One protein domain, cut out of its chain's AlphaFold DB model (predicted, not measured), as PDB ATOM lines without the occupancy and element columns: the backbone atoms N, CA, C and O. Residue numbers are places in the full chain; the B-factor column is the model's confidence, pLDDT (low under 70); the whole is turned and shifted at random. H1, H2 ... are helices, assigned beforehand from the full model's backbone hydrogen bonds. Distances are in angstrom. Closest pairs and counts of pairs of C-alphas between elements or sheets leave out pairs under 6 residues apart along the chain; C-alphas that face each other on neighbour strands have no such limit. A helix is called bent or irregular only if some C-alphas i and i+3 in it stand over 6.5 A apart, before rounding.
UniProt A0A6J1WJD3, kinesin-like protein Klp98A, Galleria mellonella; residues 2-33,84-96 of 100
ATOM      1  N   MET A   2      11.789 -32.969   8.205       86.44
ATOM      2  CA  MET A   2      11.184 -33.753   7.109       86.44
ATOM      3  C   MET A   2       9.921 -33.120   6.501       86.44
ATOM      4  O   MET A   2       9.780 -33.120   5.283       86.44
ATOM      5  N   GLY A   3       9.062 -32.499   7.317       89.38
ATOM      6  CA  GLY A   3       7.780 -31.938   6.860       89.38
ATOM      7  C   GLY A   3       6.698 -33.006   6.675       89.38
ATOM      8  O   GLY A   3       6.882 -34.140   7.111       89.38
ATOM      9  N   SER A   4       5.578 -32.629   6.059       87.44
ATOM     10  CA  SER A   4       4.488 -33.541   5.684       87.44
ATOM     11  C   SER A   4       4.518 -33.849   4.183       87.44
ATOM     12  O   SER A   4       5.307 -33.267   3.432       87.44
ATOM     13  N   SER A   5       3.652 -34.760   3.734       84.25
ATOM     14  CA  SER A   5       3.436 -35.043   2.308       84.25
ATOM     15  C   SER A   5       3.005 -33.794   1.528       84.25
ATOM     16  O   SER A   5       3.494 -33.566   0.425       84.25
ATOM     17  N   GLU A   6       2.146 -32.966   2.124       89.44
ATOM     18  CA  GLU A   6       1.632 -31.719   1.541       89.44
ATOM     19  C   GLU A   6       2.661 -30.582   1.603       89.44
ATOM     20  O   GLU A   6       2.832 -29.820   0.653       89.44
ATOM     21  N   CYS A   7       3.395 -30.496   2.714       91.38
ATOM     22  CA  CYS A   7       4.360 -29.439   2.990       91.38
ATOM     23  C   CYS A   7       5.722 -30.044   3.319       91.38
ATOM     24  O   CYS A   7       6.127 -30.159   4.481       91.38
ATOM     25  N   GLN A   8       6.454 -30.407   2.268       91.56
ATOM     26  CA  GLN A   8       7.781 -30.991   2.413       91.56
ATOM     27  C   GLN A   8       8.755 -30.055   3.132       91.56
ATOM     28  O   GLN A   8       8.806 -28.853   2.853       91.56
ATOM     29  N   GLY A   9       9.563 -30.629   4.021       92.94
ATOM     30  CA  GLY A   9      10.584 -29.934   4.799       92.94
ATOM     31  C   GLY A   9      11.915 -29.770   4.062       92.94
ATOM     32  O   GLY A   9      12.009 -29.913   2.847       92.94
ATOM     33  N   LEU A  10      12.968 -29.453   4.813       95.00
ATOM     34  CA  LEU A  10      14.294 -29.164   4.266       95.00
ATOM     35  C   LEU A  10      14.991 -30.399   3.699       95.00
ATOM     36  O   LEU A  10      15.500 -30.331   2.588       95.00
ATOM     37  N   ILE A  11      15.001 -31.518   4.428       93.19
ATOM     38  CA  ILE A  11      15.685 -32.750   3.997       93.19
ATOM     39  C   ILE A  11      15.208 -33.206   2.608       93.19
ATOM     40  O   ILE A  11      16.046 -33.292   1.708       93.19
ATOM     41  N   PRO A  12      13.897 -33.418   2.367       92.56
ATOM     42  CA  PRO A  12      13.429 -33.864   1.056       92.56
ATOM     43  C   PRO A  12      13.728 -32.858  -0.066       92.56
ATOM     44  O   PRO A  12      14.110 -33.250  -1.168       92.56
ATOM     45  N   ARG A  13      13.639 -31.550   0.214       94.19
ATOM     46  CA  ARG A  13      13.969 -30.494  -0.759       94.19
ATOM     47  C   ARG A  13      15.457 -30.471  -1.107       94.19
ATOM     48  O   ARG A  13      15.802 -30.367  -2.281       94.19
ATOM     49  N   ILE A  14      16.331 -30.587  -0.106       95.25
ATOM     50  CA  ILE A  14      17.786 -30.599  -0.293       95.25
ATOM     51  C   ILE A  14      18.201 -31.826  -1.095       95.25
ATOM     52  O   ILE A  14      18.940 -31.679  -2.063       95.25
ATOM     53  N   CYS A  15      17.711 -33.017  -0.743       94.44
ATOM     54  CA  CYS A  15      18.058 -34.237  -1.467       94.44
ATOM     55  C   CYS A  15      17.622 -34.164  -2.937       94.44
ATOM     56  O   CYS A  15      18.422 -34.455  -3.823       94.44
ATOM     57  N   ARG A  16      16.403 -33.686  -3.226       93.62
ATOM     58  CA  ARG A  16      15.944 -33.490  -4.614       93.62
ATOM     59  C   ARG A  16      16.827 -32.516  -5.388       93.62
ATOM     60  O   ARG A  16      17.242 -32.818  -6.505       93.62
ATOM     61  N   GLN A  17      17.163 -31.377  -4.785       96.06
ATOM     62  CA  GLN A  17      18.025 -30.391  -5.435       96.06
ATOM     63  C   GLN A  17      19.456 -30.910  -5.632       96.06
ATOM     64  O   GLN A  17      20.078 -30.622  -6.654       96.06
ATOM     65  N   LEU A  18      19.979 -31.685  -4.676       96.12
ATOM     66  CA  LEU A  18      21.280 -32.341  -4.775       96.12
ATOM     67  C   LEU A  18      21.321 -33.255  -6.000       96.12
ATOM     68  O   LEU A  18      22.213 -33.103  -6.831       96.12
ATOM     69  N   PHE A  19      20.342 -34.150  -6.153       95.56
ATOM     70  CA  PHE A  19      20.311 -35.068  -7.290       95.56
ATOM     71  C   PHE A  19      20.063 -34.363  -8.624       95.56
ATOM     72  O   PHE A  19      20.682 -34.734  -9.617       95.56
ATOM     73  N   SER A  20      19.263 -33.291  -8.649       95.38
ATOM     74  CA  SER A  20      19.125 -32.440  -9.839       95.38
ATOM     75  C   SER A  20      20.474 -31.854 -10.283       95.38
ATOM     76  O   SER A  20      20.812 -31.892 -11.465       95.38
ATOM     77  N   ARG A  21      21.299 -31.380  -9.338       95.50
ATOM     78  CA  ARG A  21      22.650 -30.874  -9.641       95.50
ATOM     79  C   ARG A  21      23.617 -31.978 -10.054       95.50
ATOM     80  O   ARG A  21      24.423 -31.761 -10.952       95.50
ATOM     81  N   VAL A  22      23.543 -33.144  -9.414       95.06
ATOM     82  CA  VAL A  22      24.341 -34.318  -9.793       95.06
ATOM     83  C   VAL A  22      24.021 -34.746 -11.226       95.06
ATOM     84  O   VAL A  22      24.942 -35.034 -11.983       95.06
ATOM     85  N   ALA A  23      22.745 -34.745 -11.624       93.44
ATOM     86  CA  ALA A  23      22.330 -35.058 -12.989       93.44
ATOM     87  C   ALA A  23      22.898 -34.048 -14.002       93.44
ATOM     88  O   ALA A  23      23.580 -34.454 -14.939       93.44
ATOM     89  N   ALA A  24      22.735 -32.745 -13.750       95.06
ATOM     90  CA  ALA A  24      23.285 -31.699 -14.617       95.06
ATOM     91  C   ALA A  24      24.825 -31.748 -14.717       95.06
ATOM     92  O   ALA A  24      25.399 -31.514 -15.775       95.06
ATOM     93  N   GLY A  25      25.518 -32.079 -13.623       94.75
ATOM     94  CA  GLY A  25      26.973 -32.251 -13.630       94.75
ATOM     95  C   GLY A  25      27.439 -33.493 -14.397       94.75
ATOM     96  O   GLY A  25      28.515 -33.484 -14.992       94.75
ATOM     97  N   LYS A  26      26.640 -34.567 -14.429       92.31
ATOM     98  CA  LYS A  26      26.956 -35.757 -15.237       92.31
ATOM     99  C   LYS A  26      26.940 -35.447 -16.733       92.31
ATOM    100  O   LYS A  26      27.787 -35.960 -17.457       92.31
ATOM    101  N   GLU A  27      26.041 -34.573 -17.185       92.12
ATOM    102  CA  GLU A  27      25.982 -34.123 -18.585       92.12
ATOM    103  C   GLU A  27      27.249 -33.367 -19.012       92.12
ATOM    104  O   GLU A  27      27.667 -33.461 -20.163       92.12
ATOM    105  N   SER A  28      27.915 -32.676 -18.079       93.38
ATOM    106  CA  SER A  28      29.200 -32.003 -18.315       93.38
ATOM    107  C   SER A  28      30.429 -32.892 -18.070       93.38
ATOM    108  O   SER A  28      31.560 -32.408 -18.126       93.38
ATOM    109  N   GLY A  29      30.227 -34.194 -17.832       94.19
ATOM    110  CA  GLY A  29      31.290 -35.192 -17.680       94.19
ATOM    111  C   GLY A  29      31.779 -35.420 -16.246       94.19
ATOM    112  O   GLY A  29      32.747 -36.155 -16.047       94.19
ATOM    113  N   ALA A  30      31.139 -34.827 -15.233       95.62
ATOM    114  CA  ALA A  30      31.497 -35.072 -13.838       95.62
ATOM    115  C   ALA A  30      30.950 -36.418 -13.324       95.62
ATOM    116  O   ALA A  30      29.860 -36.861 -13.688       95.62
ATOM    117  N   SER A  31      31.698 -37.057 -12.420       94.50
ATOM    118  CA  SER A  31      31.288 -38.295 -11.749       94.50
ATOM    119  C   SER A  31      31.033 -38.050 -10.267       94.50
ATOM    120  O   SER A  31      31.799 -37.357  -9.597       94.50
ATOM    121  N   TYR A  32      29.958 -38.642  -9.752       95.12
ATOM    122  CA  TYR A  32      29.520 -38.491  -8.368       95.12
ATOM    123  C   TYR A  32      29.229 -39.858  -7.758       95.12
ATOM    124  O   TYR A  32      28.615 -40.714  -8.396       95.12
ATOM    125  N   ARG A  33      29.621 -40.029  -6.494       94.94
ATOM    126  CA  ARG A  33      29.227 -41.155  -5.645       94.94
ATOM    127  C   ARG A  33      28.473 -40.606  -4.445       94.94
ATOM    128  O   ARG A  33      29.037 -39.862  -3.647       94.94
ATOM    129  N   ASP A  84      14.317 -41.184  -4.490       88.38
ATOM    130  CA  ASP A  84      13.382 -42.280  -4.244       88.38
ATOM    131  C   ASP A  84      14.111 -43.463  -3.585       88.38
ATOM    132  O   ASP A  84      13.586 -44.054  -2.640       88.38
ATOM    133  N   ASP A  85      15.379 -43.702  -3.941       87.19
ATOM    134  CA  ASP A  85      16.280 -44.632  -3.241       87.19
ATOM    135  C   ASP A  85      16.416 -44.315  -1.737       87.19
ATOM    136  O   ASP A  85      16.605 -45.213  -0.907       87.19
ATOM    137  N   ILE A  86      16.335 -43.031  -1.370       85.75
ATOM    138  CA  ILE A  86      16.336 -42.587   0.031       85.75
ATOM    139  C   ILE A  86      14.955 -42.815   0.657       85.75
ATOM    140  O   ILE A  86      14.870 -43.155   1.839       85.75
ATOM    141  N   GLN A  87      13.870 -42.647  -0.110       77.75
ATOM    142  CA  GLN A  87      12.512 -42.846   0.396       77.75
ATOM    143  C   GLN A  87      12.185 -44.304   0.709       77.75
ATOM    144  O   GLN A  87      11.625 -44.593   1.767       77.75
ATOM    145  N   VAL A  88      12.578 -45.215  -0.179       64.00
ATOM    146  CA  VAL A  88      12.280 -46.649  -0.076       64.00
ATOM    147  C   VAL A  88      13.008 -47.308   1.104       64.00
ATOM    148  O   VAL A  88      12.487 -48.245   1.703       64.00
ATOM    149  N   ARG A  89      14.182 -46.805   1.512       62.47
ATOM    150  CA  ARG A  89      15.004 -47.396   2.590       62.47
ATOM    151  C   ARG A  89      14.530 -47.081   4.021       62.47
ATOM    152  O   ARG A  89      15.343 -46.858   4.907       62.47
ATOM    153  N   HIS A  90      13.222 -47.110   4.282       56.62
ATOM    154  CA  HIS A  90      12.640 -46.995   5.635       56.62
ATOM    155  C   HIS A  90      12.942 -45.689   6.403       56.62
ATOM    156  O   HIS A  90      12.697 -45.616   7.605       56.62
ATOM    157  N   VAL A  91      13.382 -44.613   5.737       52.00
ATOM    158  CA  VAL A  91      13.445 -43.278   6.373       52.00
ATOM    159  C   VAL A  91      12.030 -42.718   6.634       52.00
ATOM    160  O   VAL A  91      11.863 -41.833   7.472       52.00
ATOM    161  N   TYR A  92      11.005 -43.244   5.946       50.38
ATOM    162  CA  TYR A  92       9.656 -42.663   5.868       50.38
ATOM    163  C   TYR A  92       8.541 -43.462   6.557       50.38
ATOM    164  O   TYR A  92       7.409 -42.992   6.541       50.38
ATOM    165  N   ASP A  93       8.825 -44.615   7.175       44.78
ATOM    166  CA  ASP A  93       7.777 -45.437   7.805       44.78
ATOM    167  C   ASP A  93       8.230 -46.050   9.139       44.78
ATOM    168  O   ASP A  93       8.478 -47.248   9.271       44.78
ATOM    169  N   GLN A  94       8.393 -45.194  10.150       42.09
ATOM    170  CA  GLN A  94       8.295 -45.630  11.541       42.09
ATOM    171  C   GLN A  94       6.912 -45.183  12.030       42.09
ATOM    172  O   GLN A  94       6.691 -43.970  12.132       42.09
ATOM    173  N   PRO A  95       5.975 -46.104  12.334       39.62
ATOM    174  CA  PRO A  95       4.748 -45.721  13.009       39.62
ATOM    175  C   PRO A  95       5.151 -45.055  14.321       39.62
ATOM    176  O   PRO A  95       5.971 -45.588  15.071       39.62
ATOM    177  N   SER A  96       4.606 -43.863  14.572       41.84
ATOM    178  CA  SER A  96       4.730 -43.167  15.847       41.84
ATOM    179  C   SER A  96       4.471 -44.171  16.964       41.84
ATOM    180  O   SER A  96       3.338 -44.632  17.131       41.84
TER     181      SER A  96
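What this domain is: This is residues 2 to 33 and 84 to 96 of the 100 residues of the protein "kinesin-like protein Klp98A" of Galleria mellonella (UniProt A0A6J1WJD3). Picture one long helix, H1, that makes most of the length of a thin rod, with a short, irregular helix, H2, near its first half and running roughly back the other way. The assembly is sparse: a loop before H1 and the far end of H1 stand free, and a tail runs off after H2. The printed part has 45 residues with two named helices, H1 then H2, and no named strand; the class is all helix. It is loose, with a radius of gyration of the C-alphas of 13.3 A, and spans 43 by 20 by 11 A.

How they stand to each other: Go along from Met 2 and you pass residues 4 to 9, which stand free, before H1, residues 10 to 27. Residues 24 to 29, of which 24 to 27 belong to H1, stand free too. Beyond the cut look for H2, residues 84 to 91: H1 and H2 are near each other, with no pair of C-alphas within 8 A but 6 pairs within 10 A. In H1 every O i to N i+4 pair is within hydrogen-bond range; in H2 1 of 4 is, beside 1 of 5 O i to N i+3 pairs.

Where its parts are: Find C-alpha 10 at (14.294, -29.164, 4.266); from there H1 runs 26.1 A to C-alpha 27 at (25.982, -34.123, -18.585). H2 runs 10.7 A, ending at C-alpha 91 at (13.445, -43.278, 6.373). It is irregular: C-alphas 88 and 91 are 7.4 A apart.

The domain as a whole: The two C-alphas farthest apart are those of Gly 29 and Ser 96, at 43.5 A. Residues 34 to 83 are not printed, and C-alphas 33 and 84 are 15.9 A apart across the cut; the link from H1 to H2 is the link across the cut. Read the B-factor column: the mean pLDDT of the printed part is 83.8, and residues 88 to 96 are under 70.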